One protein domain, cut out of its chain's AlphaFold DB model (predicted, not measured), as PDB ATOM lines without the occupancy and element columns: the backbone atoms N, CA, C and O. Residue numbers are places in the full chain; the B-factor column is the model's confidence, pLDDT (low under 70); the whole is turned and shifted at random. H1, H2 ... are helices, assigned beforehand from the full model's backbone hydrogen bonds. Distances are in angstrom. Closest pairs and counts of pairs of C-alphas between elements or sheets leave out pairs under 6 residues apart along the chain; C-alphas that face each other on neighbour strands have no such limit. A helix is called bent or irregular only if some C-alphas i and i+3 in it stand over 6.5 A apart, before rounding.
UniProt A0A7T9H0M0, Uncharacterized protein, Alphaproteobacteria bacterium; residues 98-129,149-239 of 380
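AT A GLANCE: This is residues 98 to 129 and 149 to 239 of the 380 residues of an uncharacterized protein of Alphaproteobacteria bacterium (UniProt A0A7T9H0M0). This is a long, thin rod in which two helices, H2 and H3, run opposite ways at a small angle and meet over a short part of H3, while short H1 lies near the middle of the whole and H4 carries the length on toward the other end. An unnamed stretch, residues 175 to 202, folds back between H3 and H4, and a thin tail with H5 makes the far end, where residues 213 to 223 and 225 to 231 stick out. The printed part has 123 residues with five named helices, H1 to H5 in order along the chain, and no named strand; the class is all helix, with under half of the residues, 56, in named elements. The whole is extended, with a radius of gyration of the C-alphas of 21.2 A, and spans 82 by 26 by 18 A.

HOW THE PARTS SIT: H1, residues 98 to 101, and H2, residues 104 to 118, meet only through their tight link. H3, residues 154 to 174, touches H2 with residues 155 to 159 alone; the closest C-alphas are those of Ala 112 and Asp 156, 6.2 A apart. H2 and H3 run opposite ways at a shallow tilt of 26 degrees. H1 is close to H3 but not clearly touching, the closest C-alphas being those of Glu 100 and Ile 171, 7.5 A apart. H4, residues 203 to 214, is close to H1 but not clearly touching; the C-alphas of Tyr 101 and Met 205, the closest, are 5.5 A apart. H4 is apart from H2 and H3. H5, residues 226 to 229, is apart from H1, H2, H3 and H4. In H4 every O i to N i+4 pair is within hydrogen-bond range, in H2 9 of 11 and in H3 15 of 17; H1 and H5 are too short for such a pair.

IN THESE COORDINATES: H1 begins at C-alpha 98, (-3.932, 8.909, 38.523), and is 5.2 A long. H2 is 20.2 A long and neither bent nor irregular, but only just: C-alphas 114 and 117 are 6.4 A apart. H3, the longest helix, measures 29.5 A from C-alpha 154 at (-15.910, 34.575, 42.358) to C-alpha 174. H4 measures 16.0 A, and H5, 5.1 A long, ends at C-alpha 229, (-7.931, -21.776, 49.830).

THE WHOLE: The C-alphas of Glu 129 and Glu 227, the two farthest apart, are 81.8 A apart. Residues 130 to 148 are not printed, and C-alphas 129 and 149 are 13.4 A apart across this cut, which lies in the link from H2 to H3. The links from H3 to H4, 28 residues, and from H4 to H5, 11 residues, are long. The mean pLDDT of the printed part is 71.0; it is under 70 in residues 116 to 129, 149 to 153, 192 to 201, 213 to 229 and 232 to 239.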
ATOM      1  N   VAL A  98      -5.135   8.115  38.210       78.88
ATOM      2  CA  VAL A  98      -3.932   8.909  38.523       78.88
ATOM      3  C   VAL A  98      -4.327  10.284  39.076       78.88
ATOM      4  O   VAL A  98      -3.620  10.835  39.913       78.88
ATOM      5  N   LEU A  99      -5.475  10.828  38.655       76.00
ATOM      6  CA  LEU A  99      -5.966  12.112  39.153       76.00
ATOM      7  C   LEU A  99      -6.388  12.047  40.625       76.00
ATOM      8  O   LEU A  99      -6.209  13.038  41.317       76.00
ATOM      9  N   GLU A 100      -6.858  10.894  41.114       74.06
ATOM     10  CA  GLU A 100      -7.198  10.696  42.533       74.06
ATOM     11  C   GLU A 100      -5.948  10.591  43.413       74.06
ATOM     12  O   GLU A 100      -5.948  11.026  44.561       74.06
ATOM     13  N   TYR A 101      -4.862  10.019  42.879       73.31
ATOM     14  CA  TYR A 101      -3.599   9.903  43.611       73.31
ATOM     15  C   TYR A 101      -2.748  11.162  43.581       73.31
ATOM     16  O   TYR A 101      -1.931  11.383  44.475       73.31
ATOM     17  N   THR A 102      -2.876  11.961  42.529       72.38
ATOM     18  CA  THR A 102      -2.116  13.203  42.428       72.38
ATOM     19  C   THR A 102      -2.728  14.258  43.339       72.38
ATOM     20  O   THR A 102      -3.940  14.309  43.512       72.38
ATOM     21  N   CYS A 103      -1.897  15.148  43.885       76.56
ATOM     22  CA  CYS A 103      -2.361  16.355  44.580       76.56
ATOM     23  C   CYS A 103      -2.905  17.370  43.552       76.56
ATOM     24  O   CYS A 103      -2.433  18.501  43.439       76.56
ATOM     25  N   PHE A 104      -3.794  16.920  42.666       79.62
ATOM     26  CA  PHE A 104      -4.332  17.714  41.570       79.62
ATOM     27  C   PHE A 104      -5.194  18.860  42.097       79.62
ATOM     28  O   PHE A 104      -5.122  19.972  41.578       79.62
ATOM     29  N   ASP A 105      -5.902  18.621  43.196       70.00
ATOM     30  CA  ASP A 105      -6.538  19.641  44.027       70.00
ATOM     31  C   ASP A 105      -5.562  20.759  44.446       70.00
ATOM     32  O   ASP A 105      -5.882  21.940  44.310       70.00
ATOM     33  N   GLN A 106      -4.328  20.426  44.843       74.75
ATOM     34  CA  GLN A 106      -3.281  21.401  45.167       74.75
ATOM     35  C   GLN A 106      -2.883  22.230  43.945       74.75
ATOM     36  O   GLN A 106      -2.677  23.440  44.059       74.75
ATOM     37  N   PHE A 107      -2.766  21.606  42.770       76.00
ATOM     38  CA  PHE A 107      -2.474  22.336  41.537       76.00
ATOM     39  C   PHE A 107      -3.617  23.278  41.161       76.00
ATOM     40  O   PHE A 107      -3.339  24.404  40.745       76.00
ATOM     41  N   ILE A 108      -4.874  22.865  41.348       76.12
ATOM     42  CA  ILE A 108      -6.040  23.729  41.135       76.12
ATOM     43  C   ILE A 108      -6.017  24.889  42.130       76.12
ATOM     44  O   ILE A 108      -6.081  26.031  41.691       76.12
ATOM     45  N   ALA A 109      -5.828  24.639  43.426       72.69
ATOM     46  CA  ALA A 109      -5.785  25.685  44.448       72.69
ATOM     47  C   ALA A 109      -4.624  26.673  44.230       72.69
ATOM     48  O   ALA A 109      -4.796  27.889  44.322       72.69
ATOM     49  N   LEU A 110      -3.434  26.176  43.874       74.94
ATOM     50  CA  LEU A 110      -2.279  27.016  43.550       74.94
ATOM     51  C   LEU A 110      -2.519  27.836  42.277       74.94
ATOM     52  O   LEU A 110      -2.066  28.981  42.185       74.94
ATOM     53  N   THR A 111      -3.207  27.249  41.298       78.31
ATOM     54  CA  THR A 111      -3.608  27.941  40.073       78.31
ATOM     55  C   THR A 111      -4.660  28.994  40.386       78.31
ATOM     56  O   THR A 111      -4.491  30.115  39.941       78.31
ATOM     57  N   ALA A 112      -5.672  28.706  41.201       72.50
ATOM     58  CA  ALA A 112      -6.671  29.683  41.626       72.50
ATOM     59  C   ALA A 112      -6.001  30.886  42.316       72.50
ATOM     60  O   ALA A 112      -6.146  32.024  41.869       72.50
ATOM     61  N   HIS A 113      -5.115  30.621  43.284       71.44
ATOM     62  CA  HIS A 113      -4.406  31.663  44.028       71.44
ATOM     63  C   HIS A 113      -3.455  32.513  43.162       71.44
ATOM     64  O   HIS A 113      -3.415  33.733  43.294       71.44
ATOM     65  N   ASN A 114      -2.663  31.897  42.272       72.88
ATOM     66  CA  ASN A 114      -1.648  32.627  41.494       72.88
ATOM     67  C   ASN A 114      -2.142  33.113  40.127       72.88
ATOM     68  O   ASN A 114      -1.697  34.155  39.641       72.88
ATOM     69  N   ALA A 115      -3.024  32.355  39.474       71.19
ATOM     70  CA  ALA A 115      -3.581  32.713  38.174       71.19
ATOM     71  C   ALA A 115      -4.707  33.738  38.292       71.19
ATOM     72  O   ALA A 115      -5.026  34.352  37.277       71.19
ATOM     73  N   GLY A 116      -5.233  34.002  39.498       66.50
ATOM     74  CA  GLY A 116      -6.146  35.120  39.745       66.50
ATOM     75  C   GLY A 116      -5.659  36.416  39.090       66.50
ATOM     76  O   GLY A 116      -6.421  37.065  38.381       66.50
ATOM     77  N   MET A 117      -4.354  36.719  39.172       60.59
ATOM     78  CA  MET A 117      -3.746  37.911  38.548       60.59
ATOM     79  C   MET A 117      -3.795  37.957  37.010       60.59
ATOM     80  O   MET A 117      -3.574  39.018  36.426       60.59
ATOM     81  N   ILE A 118      -4.007  36.822  36.343       66.50
ATOM     82  CA  ILE A 118      -4.086  36.719  34.876       66.50
ATOM     83  C   ILE A 118      -5.519  36.982  34.402       66.50
ATOM     84  O   ILE A 118      -5.727  37.451  33.280       66.50
ATOM     85  N   PHE A 119      -6.509  36.715  35.253       68.75
ATOM     86  CA  PHE A 119      -7.905  36.988  34.963       68.75
ATOM     87  C   PHE A 119      -8.261  38.427  35.346       68.75
ATOM     88  O   PHE A 119      -7.671  39.036  36.237       68.75
ATOM     89  N   SER A 120      -9.250  38.999  34.659       59.69
ATOM     90  CA  SER A 120      -9.728  40.366  34.911       59.69
ATOM     91  C   SER A 120     -10.367  40.561  36.294       59.69
ATOM     92  O   SER A 120     -10.799  41.668  36.598       59.69
ATOM     93  N   GLU A 121     -10.459  39.493  37.088       60.00
ATOM     94  CA  GLU A 121     -11.070  39.440  38.417       60.00
ATOM     95  C   GLU A 121     -10.071  39.650  39.564       60.00
ATOM     96  O   GLU A 121     -10.504  39.777  40.696       60.00
ATOM     97  N   ALA A 122      -8.757  39.743  39.315       61.09
ATOM     98  CA  ALA A 122      -7.823  40.055  40.399       61.09
ATOM     99  C   ALA A 122      -8.063  41.443  41.007       61.09
ATOM    100  O   ALA A 122      -8.121  42.440  40.279       61.09
ATOM    101  N   ASP A 123      -7.982  41.521  42.339       62.97
ATOM    102  CA  ASP A 123      -8.034  42.737  43.176       62.97
ATOM    103  C   ASP A 123      -7.062  43.833  42.716       62.97
ATOM    104  O   ASP A 123      -7.184  45.006  43.056       62.97
ATOM    105  N   THR A 124      -6.074  43.466  41.899       63.22
ATOM    106  CA  THR A 124      -5.156  44.409  41.249       63.22
ATOM    107  C   THR A 124      -5.896  45.441  40.385       63.22
ATOM    108  O   THR A 124      -5.389  46.553  40.183       63.22
ATOM    109  N   PHE A 125      -7.074  45.087  39.868       61.22
ATOM    110  CA  PHE A 125      -7.965  45.986  39.136       61.22
ATOM    111  C   PHE A 125      -9.112  46.523  39.988       61.22
ATOM    112  O   PHE A 125      -9.781  47.460  39.539       61.22
ATOM    113  N   ASP A 126      -9.310  46.002  41.202       62.62
ATOM    114  CA  ASP A 126     -10.298  46.564  42.105       62.62
ATOM    115  C   ASP A 126      -9.908  48.009  42.428       62.62
ATOM    116  O   ASP A 126      -8.777  48.338  42.797       62.62
ATOM    117  N   SER A 127     -10.855  48.913  42.206       63.50
ATOM    118  CA  SER A 127     -10.722  50.360  42.391       63.50
ATOM    119  C   SER A 127      -9.603  51.085  41.611       63.50
ATOM    120  O   SER A 127      -9.287  52.235  41.936       63.50
ATOM    121  N   ARG A 128      -9.027  50.507  40.542       62.72
ATOM    122  CA  ARG A 128      -8.056  51.250  39.711       62.72
ATOM    123  C   ARG A 128      -8.736  52.274  38.801       62.72
ATOM    124  O   ARG A 128      -9.522  51.937  37.919       62.72
ATOM    125  N   GLU A 129      -8.362  53.543  38.953       65.75
ATOM    126  CA  GLU A 129      -8.712  54.591  37.991       65.75
ATOM    127  C   GLU A 129      -7.866  54.433  36.721       65.75
ATOM    128  O   GLU A 129      -6.642  54.571  36.744       65.75
ATOM    129  N   ASN A 149     -16.741  45.440  40.874       60.16
ATOM    130  CA  ASN A 149     -16.763  44.727  42.143       60.16
ATOM    131  C   ASN A 149     -17.099  43.262  41.844       60.16
ATOM    132  O   ASN A 149     -18.276  42.926  41.685       60.16
ATOM    133  N   TYR A 150     -16.072  42.438  41.668       63.28
ATOM    134  CA  TYR A 150     -16.214  40.990  41.761       63.28
ATOM    135  C   TYR A 150     -15.969  40.630  43.223       63.28
ATOM    136  O   TYR A 150     -14.997  41.102  43.799       63.28
ATOM    137  N   ASP A 151     -16.887  39.885  43.842       65.31
ATOM    138  CA  ASP A 151     -16.672  39.395  45.205       65.31
ATOM    139  C   ASP A 151     -15.389  38.540  45.236       65.31
ATOM    140  O   ASP A 151     -15.143  37.792  44.285       65.31
ATOM    141  N   ASP A 152     -14.615  38.640  46.325       65.62
ATOM    142  CA  ASP A 152     -13.284  38.026  46.513       65.62
ATOM    143  C   ASP A 152     -13.228  36.509  46.199       65.62
ATOM    144  O   ASP A 152     -12.159  35.973  45.920       65.62
ATOM    145  N   ASP A 153     -14.377  35.824  46.174       67.62
ATOM    146  CA  ASP A 153     -14.488  34.376  45.969       67.62
ATOM    147  C   ASP A 153     -15.004  33.978  44.564       67.62
ATOM    148  O   ASP A 153     -15.312  32.810  44.327       67.62
ATOM    149  N   HIS A 154     -15.207  34.903  43.615       70.75
ATOM    150  CA  HIS A 154     -15.910  34.575  42.358       70.75
ATOM    151  C   HIS A 154     -15.147  33.565  41.477       70.75
ATOM    152  O   HIS A 154     -15.741  32.589  41.013       70.75
ATOM    153  N   LEU A 155     -13.835  33.753  41.284       73.44
ATOM    154  CA  LEU A 155     -13.003  32.821  40.513       73.44
ATOM    155  C   LEU A 155     -12.879  31.466  41.217       73.44
ATOM    156  O   LEU A 155     -12.975  30.432  40.558       73.44
ATOM    157  N   ASP A 156     -12.712  31.483  42.539       70.38
ATOM    158  CA  ASP A 156     -12.613  30.275  43.356       70.38
ATOM    159  C   ASP A 156     -13.898  29.454  43.238       70.38
ATOM    160  O   ASP A 156     -13.833  28.281  42.891       70.38
ATOM    161  N   ASN A 157     -15.068  30.088  43.360       75.19
ATOM    162  CA  ASN A 157     -16.362  29.428  43.172       75.19
ATOM    163  C   ASN A 157     -16.549  28.875  41.748       75.19
ATOM    164  O   ASN A 157     -17.151  27.815  41.572       75.19
ATOM    165  N   VAL A 158     -16.071  29.579  40.714       79.31
ATOM    166  CA  VAL A 158     -16.183  29.116  39.319       79.31
ATOM    167  C   VAL A 158     -15.238  27.950  39.040       79.31
ATOM    168  O   VAL A 158     -15.636  27.008  38.357       79.31
ATOM    169  N   LEU A 159     -14.002  27.996  39.540       77.38
ATOM    170  CA  LEU A 159     -13.043  26.901  39.397       77.38
ATOM    171  C   LEU A 159     -13.498  25.674  40.184       77.38
ATOM    172  O   LEU A 159     -13.456  24.577  39.634       77.38
ATOM    173  N   ASP A 160     -13.995  25.870  41.403       76.81
ATOM    174  CA  ASP A 160     -14.599  24.832  42.237       76.81
ATOM    175  C   ASP A 160     -15.766  24.165  41.490       76.81
ATOM    176  O   ASP A 160     -15.680  23.005  41.093       76.81
ATOM    177  N   THR A 161     -16.780  24.946  41.108       80.06
ATOM    178  CA  THR A 161     -17.979  24.418  40.432       80.06
ATOM    179  C   THR A 161     -17.676  23.799  39.061       80.06
ATOM    180  O   THR A 161     -18.352  22.872  38.631       80.06
ATOM    181  N   LEU A 162     -16.713  24.318  38.292       83.75
ATOM    182  CA  LEU A 162     -16.485  23.822  36.928       83.75
ATOM    183  C   LEU A 162     -15.500  22.654  36.880       83.75
ATOM    184  O   LEU A 162     -15.743  21.682  36.164       83.75
ATOM    185  N   LEU A 163     -14.357  22.766  37.557       83.75
ATOM    186  CA  LEU A 163     -13.304  21.754  37.474       83.75
ATOM    187  C   LEU A 163     -13.521  20.632  38.472       83.75
ATOM    188  O   LEU A 163     -13.281  19.483  38.111       83.75
ATOM    189  N   LEU A 164     -13.963  20.935  39.689       82.56
ATOM    190  CA  LEU A 164     -14.087  19.894  40.694       82.56
ATOM    191  C   LEU A 164     -15.367  19.098  40.560       82.56
ATOM    192  O   LEU A 164     -15.265  17.881  40.604       82.56
ATOM    193  N   ASP A 165     -16.512  19.722  40.267       86.25
ATOM    194  CA  ASP A 165     -17.735  18.949  39.993       86.25
ATOM    195  C   ASP A 165     -17.511  17.992  38.813       86.25
ATOM    196  O   ASP A 165     -17.915  16.832  38.848       86.25
ATOM    197  N   THR A 166     -16.820  18.444  37.756       87.06
ATOM    198  CA  THR A 166     -16.535  17.576  36.600       87.06
ATOM    199  C   THR A 166     -15.508  16.493  36.916       87.06
ATOM    200  O   THR A 166     -15.600  15.391  36.366       87.06
ATOM    201  N   LEU A 167     -14.541  16.781  37.789       86.25
ATOM    202  CA  LEU A 167     -13.563  15.808  38.258       86.25
ATOM    203  C   LEU A 167     -14.206  14.774  39.188       86.25
ATOM    204  O   LEU A 167     -13.961  13.587  39.003       86.25
ATOM    205  N   GLU A 168     -15.050  15.189  40.127       87.12
ATOM    206  CA  GLU A 168     -15.804  14.306  41.019       87.12
ATOM    207  C   GLU A 168     -16.796  13.456  40.241       87.12
ATOM    208  O   GLU A 168     -16.850  12.248  40.458       87.12
ATOM    209  N   ASP A 169     -17.518  14.031  39.277       89.56
ATOM    210  CA  ASP A 169     -18.370  13.260  38.375       89.56
ATOM    211  C   ASP A 169     -17.541  12.230  37.603       89.56
ATOM    212  O   ASP A 169     -17.966  11.087  37.429       89.56
ATOM    213  N   TYR A 170     -16.353  12.601  37.120       88.75
ATOM    214  CA  TYR A 170     -15.478  11.664  36.424       88.75
ATOM    215  C   TYR A 170     -14.994  10.542  37.351       88.75
ATOM    216  O   TYR A 170     -15.095   9.371  36.974       88.75
ATOM    217  N   ILE A 171     -14.519  10.884  38.548       87.75
ATOM    218  CA  ILE A 171     -14.036   9.945  39.564       87.75
ATOM    219  C   ILE A 171     -15.168   9.006  39.978       87.75
ATOM    220  O   ILE A 171     -15.079   7.805  39.761       87.75
ATOM    221  N   THR A 172     -16.295   9.545  40.424       87.12
ATOM    222  CA  THR A 172     -17.439   8.764  40.910       87.12
ATOM    223  C   THR A 172     -18.037   7.873  39.818       87.12
ATOM    224  O   THR A 172     -18.400   6.731  40.081       87.12
ATOM    225  N   ASN A 173     -18.129   8.338  38.564       89.69
ATOM    226  CA  ASN A 173     -18.728   7.530  37.492       89.69
ATOM    227  C   ASN A 173     -17.795   6.440  36.935       89.69
ATOM    228  O   ASN A 173     -18.292   5.458  36.375       89.69
ATOM    229  N   ASN A 174     -16.471   6.607  37.022       87.19
ATOM    230  CA  ASN A 174     -15.505   5.660  36.441       87.19
ATOM    231  C   ASN A 174     -14.790   4.802  37.498       87.19
ATOM    232  O   ASN A 174     -14.412   3.668  37.198       87.19
ATOM    233  N   PHE A 175     -14.665   5.313  38.719       88.69
ATOM    234  CA  PHE A 175     -13.901   4.761  39.836       88.69
ATOM    235  C   PHE A 175     -14.759   4.755  41.117       88.69
ATOM    236  O   PHE A 175     -14.375   5.271  42.160       88.69
ATOM    237  N   ASP A 176     -15.953   4.153  41.044       85.94
ATOM    238  CA  ASP A 176     -16.852   3.932  42.197       85.94
ATOM    239  C   ASP A 176     -16.311   2.821  43.122       85.94
ATOM    240  O   ASP A 176     -16.840   1.703  43.207       85.94
ATOM    241  N   HIS A 177     -15.151   3.070  43.720       85.44
ATOM    242  CA  HIS A 177     -14.523   2.249  44.747       85.44
ATOM    243  C   HIS A 177     -13.573   3.103  45.585       85.44
ATOM    244  O   HIS A 177     -13.036   4.097  45.114       85.44
ATOM    245  N   THR A 178     -13.313   2.681  46.821       85.75
ATOM    246  CA  THR A 178     -12.259   3.291  47.637       85.75
ATOM    247  C   THR A 178     -10.873   3.017  47.042       85.75
ATOM    248  O   THR A 178     -10.720   2.161  46.159       85.75
ATOM    249  N   PHE A 179      -9.853   3.732  47.524       84.19
ATOM    250  CA  PHE A 179      -8.475   3.579  47.047       84.19
ATOM    251  C   PHE A 179      -7.974   2.128  47.112       84.19
ATOM    252  O   PHE A 179      -8.427   1.328  47.943       84.19
ATOM    253  N   LEU A 180      -6.978   1.815  46.274       79.44
ATOM    254  CA  LEU A 180      -6.412   0.471  46.116       79.44
ATOM    255  C   LEU A 180      -7.478  -0.540  45.659       79.44
ATOM    256  O   LEU A 180      -7.506  -1.685  46.114       79.44
ATOM    257  N   GLY A 181      -8.393  -0.102  44.789       77.88
ATOM    258  CA  GLY A 181      -9.458  -0.936  44.237       77.88
ATOM    259  C   GLY A 181     -10.454  -1.495  45.263       77.88
ATOM    260  O   GLY A 181     -10.975  -2.596  45.055       77.88
ATOM    261  N   GLY A 182     -10.735  -0.762  46.344       78.00
ATOM    262  CA  GLY A 182     -11.709  -1.154  47.372       78.00
ATOM    263  C   GLY A 182     -11.112  -1.708  48.670       78.00
ATOM    264  O   GLY A 182     -11.858  -2.066  49.580       78.00
ATOM    265  N   GLU A 183      -9.788  -1.838  48.748       73.50
ATOM    266  CA  GLU A 183      -9.083  -2.460  49.881       73.50
ATOM    267  C   GLU A 183      -8.781  -1.479  51.020       73.50
ATOM    268  O   GLU A 183      -8.390  -1.901  52.105       73.50
ATOM    269  N   SER A 184      -8.919  -0.177  50.784       80.00
ATOM    270  CA  SER A 184      -8.724   0.862  51.794       80.00
ATOM    271  C   SER A 184     -10.065   1.352  52.342       80.00
ATOM    272  O   SER A 184     -11.004   1.551  51.571       80.00
ATOM    273  N   ALA A 185     -10.157   1.647  53.644       82.06
ATOM    274  CA  ALA A 185     -11.259   2.449  54.190       82.06
ATOM    275  C   ALA A 185     -11.172   3.933  53.792       82.06
ATOM    276  O   ALA A 185     -12.080   4.704  54.103       82.06
ATOM    277  N   ILE A 186     -10.070   4.346  53.155       83.00
ATOM    278  CA  ILE A 186      -9.897   5.709  52.664       83.00
ATOM    279  C   ILE A 186     -10.752   5.868  51.412       83.00
ATOM    280  O   ILE A 186     -10.495   5.285  50.358       83.00
ATOM    281  N   ASP A 187     -11.785   6.664  51.603       83.19
ATOM    282  CA  ASP A 187     -12.678   7.207  50.605       83.19
ATOM    283  C   ASP A 187     -11.910   8.003  49.529       83.19
ATOM    284  O   ASP A 187     -10.946   8.698  49.848       83.19
ATOM    285  N   ASN A 188     -12.322   7.877  48.266       78.56
ATOM    286  CA  ASN A 188     -11.799   8.652  47.138       78.56
ATOM    287  C   ASN A 188     -12.561   9.974  46.902       78.56
ATOM    288  O   ASN A 188     -12.286  10.677  45.929       78.56
ATOM    289  N   THR A 189     -13.498  10.326  47.784       81.56
ATOM    290  CA  THR A 189     -14.213  11.604  47.778       81.56
ATOM    291  C   THR A 189     -13.230  12.740  48.038       81.56
ATOM    292  O   THR A 189     -12.465  12.730  49.008       81.56
ATOM    293  N   LEU A 190     -13.251  13.737  47.157       76.75
ATOM    294  CA  LEU A 190     -12.412  14.921  47.272       76.75
ATOM    295  C   LEU A 190     -12.903  15.788  48.441       76.75
ATOM    296  O   LEU A 190     -14.088  16.103  48.546       76.75
ATOM    297  N   ASP A 191     -11.997  16.182  49.338       74.56
ATOM    298  CA  ASP A 191     -12.328  17.113  50.419       74.56
ATOM    299  C   ASP A 191     -12.255  18.560  49.913       74.56
ATOM    300  O   ASP A 191     -11.191  19.178  49.861       74.56
ATOM    301  N   TYR A 192     -13.413  19.121  49.569       69.50
ATOM    302  CA  TYR A 192     -13.551  20.506  49.099       69.50
ATOM    303  C   TYR A 192     -13.188  21.566  50.138       69.50
ATOM    304  O   TYR A 192     -12.912  22.712  49.786       69.50
ATOM    305  N   SER A 193     -13.142  21.210  51.426       68.88
ATOM    306  CA  SER A 193     -12.806  22.172  52.484       68.88
ATOM    307  C   SER A 193     -11.334  22.613  52.462       68.88
ATOM    308  O   SER A 193     -10.949  23.551  53.164       68.88
ATOM    309  N   ALA A 194     -10.526  21.961  51.627       61.97
ATOM    310  CA  ALA A 194      -9.118  22.231  51.386       61.97
ATOM    311  C   ALA A 194      -8.830  23.493  50.565       61.97
ATOM    312  O   ALA A 194      -7.735  24.057  50.658       61.97
ATOM    313  N   ILE A 195      -9.772  23.925  49.727       60.69
ATOM    314  CA  ILE A 195      -9.531  25.006  48.768       60.69
ATOM    315  C   ILE A 195      -9.557  26.339  49.507       60.69
ATOM    316  O   ILE A 195     -10.525  26.691  50.170       60.69
ATOM    317  N   GLY A 196      -8.422  27.041  49.466       58.84
ATOM    318  CA  GLY A 196      -8.168  28.239  50.273       58.84
ATOM    319  C   GLY A 196      -7.507  27.963  51.633       58.84
ATOM    320  O   GLY A 196      -7.141  28.904  52.342       58.84
ATOM    321  N   ALA A 197      -7.282  26.698  52.011       63.03
ATOM    322  CA  ALA A 197      -6.503  26.373  53.200       63.03
ATOM    323  C   ALA A 197      -4.996  26.538  52.927       63.03
ATOM    324  O   ALA A 197      -4.419  25.912  52.042       63.03
ATOM    325  N   ASN A 198      -4.314  27.336  53.754       60.62
ATOM    326  CA  ASN A 198      -2.870  27.605  53.626       60.62
ATOM    327  C   ASN A 198      -1.969  26.374  53.873       60.62
ATOM    328  O   ASN A 198      -0.752  26.455  53.703       60.62
ATOM    329  N   SER A 199      -2.538  25.260  54.334       59.69
ATOM    330  CA  SER A 199      -1.840  23.991  54.509       59.69
ATOM    331  C   SER A 199      -2.778  22.852  54.137       59.69
ATOM    332  O   SER A 199      -3.550  22.384  54.975       59.69
ATOM    333  N   TYR A 200      -2.710  22.416  52.888       58.97
ATOM    334  CA  TYR A 200      -3.269  21.133  52.502       58.97
ATOM    335  C   TYR A 200      -2.120  20.147  52.299       58.97
ATOM    336  O   TYR A 200      -1.141  20.458  51.616       58.97
ATOM    337  N   ASP A 201      -2.200  19.015  52.990       65.81
ATOM    338  CA  ASP A 201      -1.194  17.957  52.967       65.81
ATOM    339  C   ASP A 201      -1.700  16.875  52.011       65.81
ATOM    340  O   ASP A 201      -2.893  16.574  52.022       65.81
ATOM    341  N   CYS A 202      -0.832  16.280  51.189       74.69
ATOM    342  CA  CYS A 202      -1.201  15.191  50.273       74.69
ATOM    343  C   CYS A 202      -1.461  13.883  51.050       74.69
ATOM    344  O   CYS A 202      -0.856  12.840  50.784       74.69
ATOM    345  N   SER A 203      -2.324  13.943  52.064       74.00
ATOM    346  CA  SER A 203      -2.527  12.913  53.076       74.00
ATOM    347  C   SER A 203      -3.102  11.641  52.482       74.00
ATOM    348  O   SER A 203      -2.733  10.564  52.937       74.00
ATOM    349  N   HIS A 204      -3.940  11.737  51.447       76.12
ATOM    350  CA  HIS A 204      -4.466  10.565  50.747       76.12
ATOM    351  C   HIS A 204      -3.352   9.800  50.029       76.12
ATOM    352  O   HIS A 204      -3.195   8.605  50.263       76.12
ATOM    353  N   MET A 205      -2.498  10.482  49.257       78.25
ATOM    354  CA  MET A 205      -1.361   9.840  48.586       78.25
ATOM    355  C   MET A 205      -0.369   9.247  49.594       78.25
ATOM    356  O   MET A 205       0.105   8.127  49.412       78.25
ATOM    357  N   GLN A 206      -0.083   9.973  50.679       78.50
ATOM    358  CA  GLN A 206       0.798   9.492  51.741       78.50
ATOM    359  C   GLN A 206       0.210   8.263  52.449       78.50
ATOM    360  O   GLN A 206       0.922   7.287  52.662       78.50
ATOM    361  N   ALA A 207      -1.087   8.271  52.758       77.50
ATOM    362  CA  ALA A 207      -1.754   7.154  53.414       77.50
ATOM    363  C   ALA A 207      -1.845   5.924  52.503       77.50
ATOM    364  O   ALA A 207      -1.582   4.811  52.953       77.50
ATOM    365  N   VAL A 208      -2.134   6.111  51.214       79.25
ATOM    366  CA  VAL A 208      -2.085   5.036  50.211       79.25
ATOM    367  C   VAL A 208      -0.675   4.465  50.126       79.25
ATOM    368  O   VAL A 208      -0.507   3.250  50.134       79.25
ATOM    369  N   TRP A 209       0.345   5.322  50.077       77.69
ATOM    370  CA  TRP A 209       1.739   4.895  50.043       77.69
ATOM    371  C   TRP A 209       2.144   4.136  51.309       77.69
ATOM    372  O   TRP A 209       2.835   3.123  51.212       77.69
ATOM    373  N   ASP A 210       1.692   4.577  52.483       74.75
ATOM    374  CA  ASP A 210       1.935   3.888  53.750       74.75
ATOM    375  C   ASP A 210       1.249   2.512  53.770       74.75
ATOM    376  O   ASP A 210       1.889   1.519  54.119       74.75
ATOM    377  N   ILE A 211      -0.006   2.410  53.310       74.31
ATOM    378  CA  ILE A 211      -0.724   1.129  53.176       74.31
ATOM    379  C   ILE A 211      -0.012   0.211  52.173       74.31
ATOM    380  O   ILE A 211       0.220  -0.965  52.466       74.31
ATOM    381  N   ALA A 212       0.385   0.746  51.019       70.56
ATOM    382  CA  ALA A 212       1.102   0.013  49.981       70.56
ATOM    383  C   ALA A 212       2.487  -0.452  50.449       70.56
ATOM    384  O   ALA A 212       2.948  -1.504  50.027       70.56
ATOM    385  N   LYS A 213       3.153   0.292  51.337       67.00
ATOM    386  CA  LYS A 213       4.412  -0.131  51.966       67.00
ATOM    387  C   LYS A 213       4.225  -1.170  53.057       67.00
ATOM    388  O   LYS A 213       5.114  -1.990  53.265       67.00
ATOM    389  N   CYS A 214       3.120  -1.097  53.792       66.94
ATOM    390  CA  CYS A 214       2.792  -2.090  54.804       66.94
ATOM    391  C   CYS A 214       2.415  -3.437  54.181       66.94
ATOM    392  O   CYS A 214       2.707  -4.469  54.783       66.94
ATOM    393  N   ARG A 215       1.823  -3.449  52.981       63.22
ATOM    394  CA  ARG A 215       1.735  -4.666  52.171       63.22
ATOM    395  C   ARG A 215       3.074  -4.905  51.500       63.22
ATOM    396  O   ARG A 215       3.378  -4.353  50.450       63.22
ATOM    397  N   ASP A 216       3.889  -5.749  52.106       54.75
ATOM    398  CA  ASP A 216       5.056  -6.253  51.412       54.75
ATOM    399  C   ASP A 216       4.574  -7.177  50.282       54.75
ATOM    400  O   ASP A 216       4.254  -8.348  50.491       54.75
ATOM    401  N   PHE A 217       4.483  -6.616  49.073       54.00
ATOM    402  CA  PHE A 217       4.073  -7.314  47.854       54.00
ATOM    403  C   PHE A 217       4.974  -8.524  47.513       54.00
ATOM    404  O   PHE A 217       4.675  -9.246  46.562       54.00
ATOM    405  N   GLY A 218       6.058  -8.761  48.267       50.62
ATOM    406  CA  GLY A 218       6.916  -9.940  48.163       50.62
ATOM    407  C   GLY A 218       7.027 -10.805  49.429       50.62
ATOM    408  O   GLY A 218       7.568 -11.913  49.325       50.62
ATOM    409  N   GLU A 219       6.562 -10.365  50.612       51.41
ATOM    410  CA  GLU A 219       6.650 -11.189  51.830       51.41
ATOM    411  C   GLU A 219       5.467 -12.131  52.054       51.41
ATOM    412  O   GLU A 219       5.712 -13.270  52.471       51.41
ATOM    413  N   ASP A 220       4.243 -11.703  51.753       52.06
ATOM    414  CA  ASP A 220       3.071 -12.576  51.789       52.06
ATOM    415  C   ASP A 220       2.985 -13.324  50.459       52.06
ATOM    416  O   ASP A 220       2.600 -12.774  49.427       52.06
ATOM    417  N   ASP A 221       3.410 -14.586  50.476       49.94
ATOM    418  CA  ASP A 221       3.316 -15.503  49.345       49.94
ATOM    419  C   ASP A 221       1.844 -15.552  48.889       49.94
ATOM    420  O   ASP A 221       1.004 -16.205  49.505       49.94
ATOM    421  N   GLN A 222       1.504 -14.819  47.820       54.69
ATOM    422  CA  GLN A 222       0.135 -14.738  47.282       54.69
ATOM    423  C   GLN A 222      -0.389 -16.095  46.799       54.69
ATOM    424  O   GLN A 222      -1.572 -16.256  46.494       54.69
ATOM    425  N   PHE A 223       0.476 -17.108  46.772       52.91
ATOM    426  CA  PHE A 223       0.046 -18.489  46.768       52.91
ATOM    427  C   PHE A 223      -0.463 -18.855  48.154       52.91
ATOM    428  O   PHE A 223       0.192 -19.566  48.912       52.91
ATOM    429  N   ILE A 224      -1.695 -18.414  48.432       57.16
ATOM    430  CA  ILE A 224      -2.551 -19.028  49.440       57.16
ATOM    431  C   ILE A 224      -2.440 -20.537  49.215       57.16
ATOM    432  O   ILE A 224      -2.753 -21.046  48.130       57.16
ATOM    433  N   ASN A 225      -1.914 -21.252  50.209       62.91
ATOM    434  CA  ASN A 225      -1.714 -22.686  50.087       62.91
ATOM    435  C   ASN A 225      -3.061 -23.343  49.772       62.91
ATOM    436  O   ASN A 225      -4.119 -22.843  50.150       62.91
ATOM    437  N   PHE A 226      -3.051 -24.499  49.109       61.38
ATOM    438  CA  PHE A 226      -4.299 -25.202  48.790       61.38
ATOM    439  C   PHE A 226      -5.152 -25.495  50.045       61.38
ATOM    440  O   PHE A 226      -6.379 -25.502  49.973       61.38
ATOM    441  N   GLU A 227      -4.497 -25.693  51.194       67.00
ATOM    442  CA  GLU A 227      -5.135 -25.798  52.509       67.00
ATOM    443  C   GLU A 227      -5.856 -24.498  52.912       67.00
ATOM    444  O   GLU A 227      -7.002 -24.540  53.365       67.00
ATOM    445  N   ASP A 228      -5.228 -23.345  52.691       61.28
ATOM    446  CA  ASP A 228      -5.766 -22.035  53.051       61.28
ATOM    447  C   ASP A 228      -6.917 -21.635  52.108       61.28
ATOM    448  O   ASP A 228      -7.963 -21.200  52.588       61.28
ATOM    449  N   LEU A 229      -6.831 -21.946  50.805       69.19
ATOM    450  CA  LEU A 229      -7.931 -21.776  49.830       69.19
ATOM    451  C   LEU A 229      -9.178 -22.607  50.173       69.19
ATOM    452  O   LEU A 229     -10.276 -22.319  49.696       69.19
ATOM    453  N   SER A 230      -9.025 -23.665  50.974       74.69
ATOM    454  CA  SER A 230     -10.159 -24.472  51.436       74.69
ATOM    455  C   SER A 230     -10.908 -23.833  52.610       74.69
ATOM    456  O   SER A 230     -12.065 -24.179  52.863       74.69
ATOM    457  N   THR A 231     -10.264 -22.902  53.323       74.75
ATOM    458  CA  THR A 231     -10.798 -22.274  54.542       74.75
ATOM    459  C   THR A 231     -11.115 -20.790  54.367       74.75
ATOM    460  O   THR A 231     -12.046 -20.299  55.007       74.75
ATOM    461  N   GLN A 232     -10.412 -20.097  53.472       64.00
ATOM    462  CA  GLN A 232     -10.626 -18.699  53.111       64.00
ATOM    463  C   GLN A 232     -11.050 -18.591  51.646       64.00
ATOM    464  O   GLN A 232     -10.383 -19.097  50.747       64.00
ATOM    465  N   ASP A 233     -12.183 -17.925  51.406       63.84
ATOM    466  CA  ASP A 233     -12.606 -17.580  50.049       63.84
ATOM    467  C   ASP A 233     -11.651 -16.497  49.520       63.84
ATOM    468  O   ASP A 233     -11.586 -15.425  50.124       63.84
ATOM    469  N   PRO A 234     -10.936 -16.731  48.405       58.91
ATOM    470  CA  PRO A 234      -9.974 -15.778  47.846       58.91
ATOM    471  C   PRO A 234     -10.617 -14.472  47.353       58.91
ATOM    472  O   PRO A 234      -9.916 -13.568  46.915       58.91
ATOM    473  N   ARG A 235     -11.950 -14.368  47.385       57.31
ATOM    474  CA  ARG A 235     -12.694 -13.138  47.079       57.31
ATOM    475  C   ARG A 235     -13.024 -12.312  48.320       57.31
ATOM    476  O   ARG A 235     -13.582 -11.227  48.183       57.31
ATOM    477  N   ILE A 236     -12.759 -12.830  49.520       58.03
ATOM    478  CA  ILE A 236     -12.857 -12.047  50.751       58.03
ATOM    479  C   ILE A 236     -11.577 -11.219  50.827       58.03
ATOM    480  O   ILE A 236     -10.501 -11.767  51.055       58.03
ATOM    481  N   LEU A 237     -11.723  -9.915  50.591       54.81
ATOM    482  CA  LEU A 237     -10.652  -8.924  50.679       54.81
ATOM    483  C   LEU A 237      -9.946  -9.061  52.038       54.81
ATOM    484  O   LEU A 237     -10.604  -9.267  53.069       54.81
ATOM    485  N   LEU A 238      -8.612  -9.016  52.037       54.84
ATOM    486  CA  LEU A 238      -7.850  -9.130  53.278       54.84
ATOM    487  C   LEU A 238      -8.163  -7.931  54.172       54.84
ATOM    488  O   LEU A 238      -8.247  -6.795  53.720       54.84
ATOM    489  N   GLN A 239      -8.340  -8.197  55.465       57.28
ATOM    490  CA  GLN A 239      -8.633  -7.158  56.440       57.28
ATOM    491  C   GLN A 239      -7.509  -6.113  56.449       57.28
ATOM    492  O   GLN A 239      -6.335  -6.464  56.569       57.28
TER     493      GLN A 239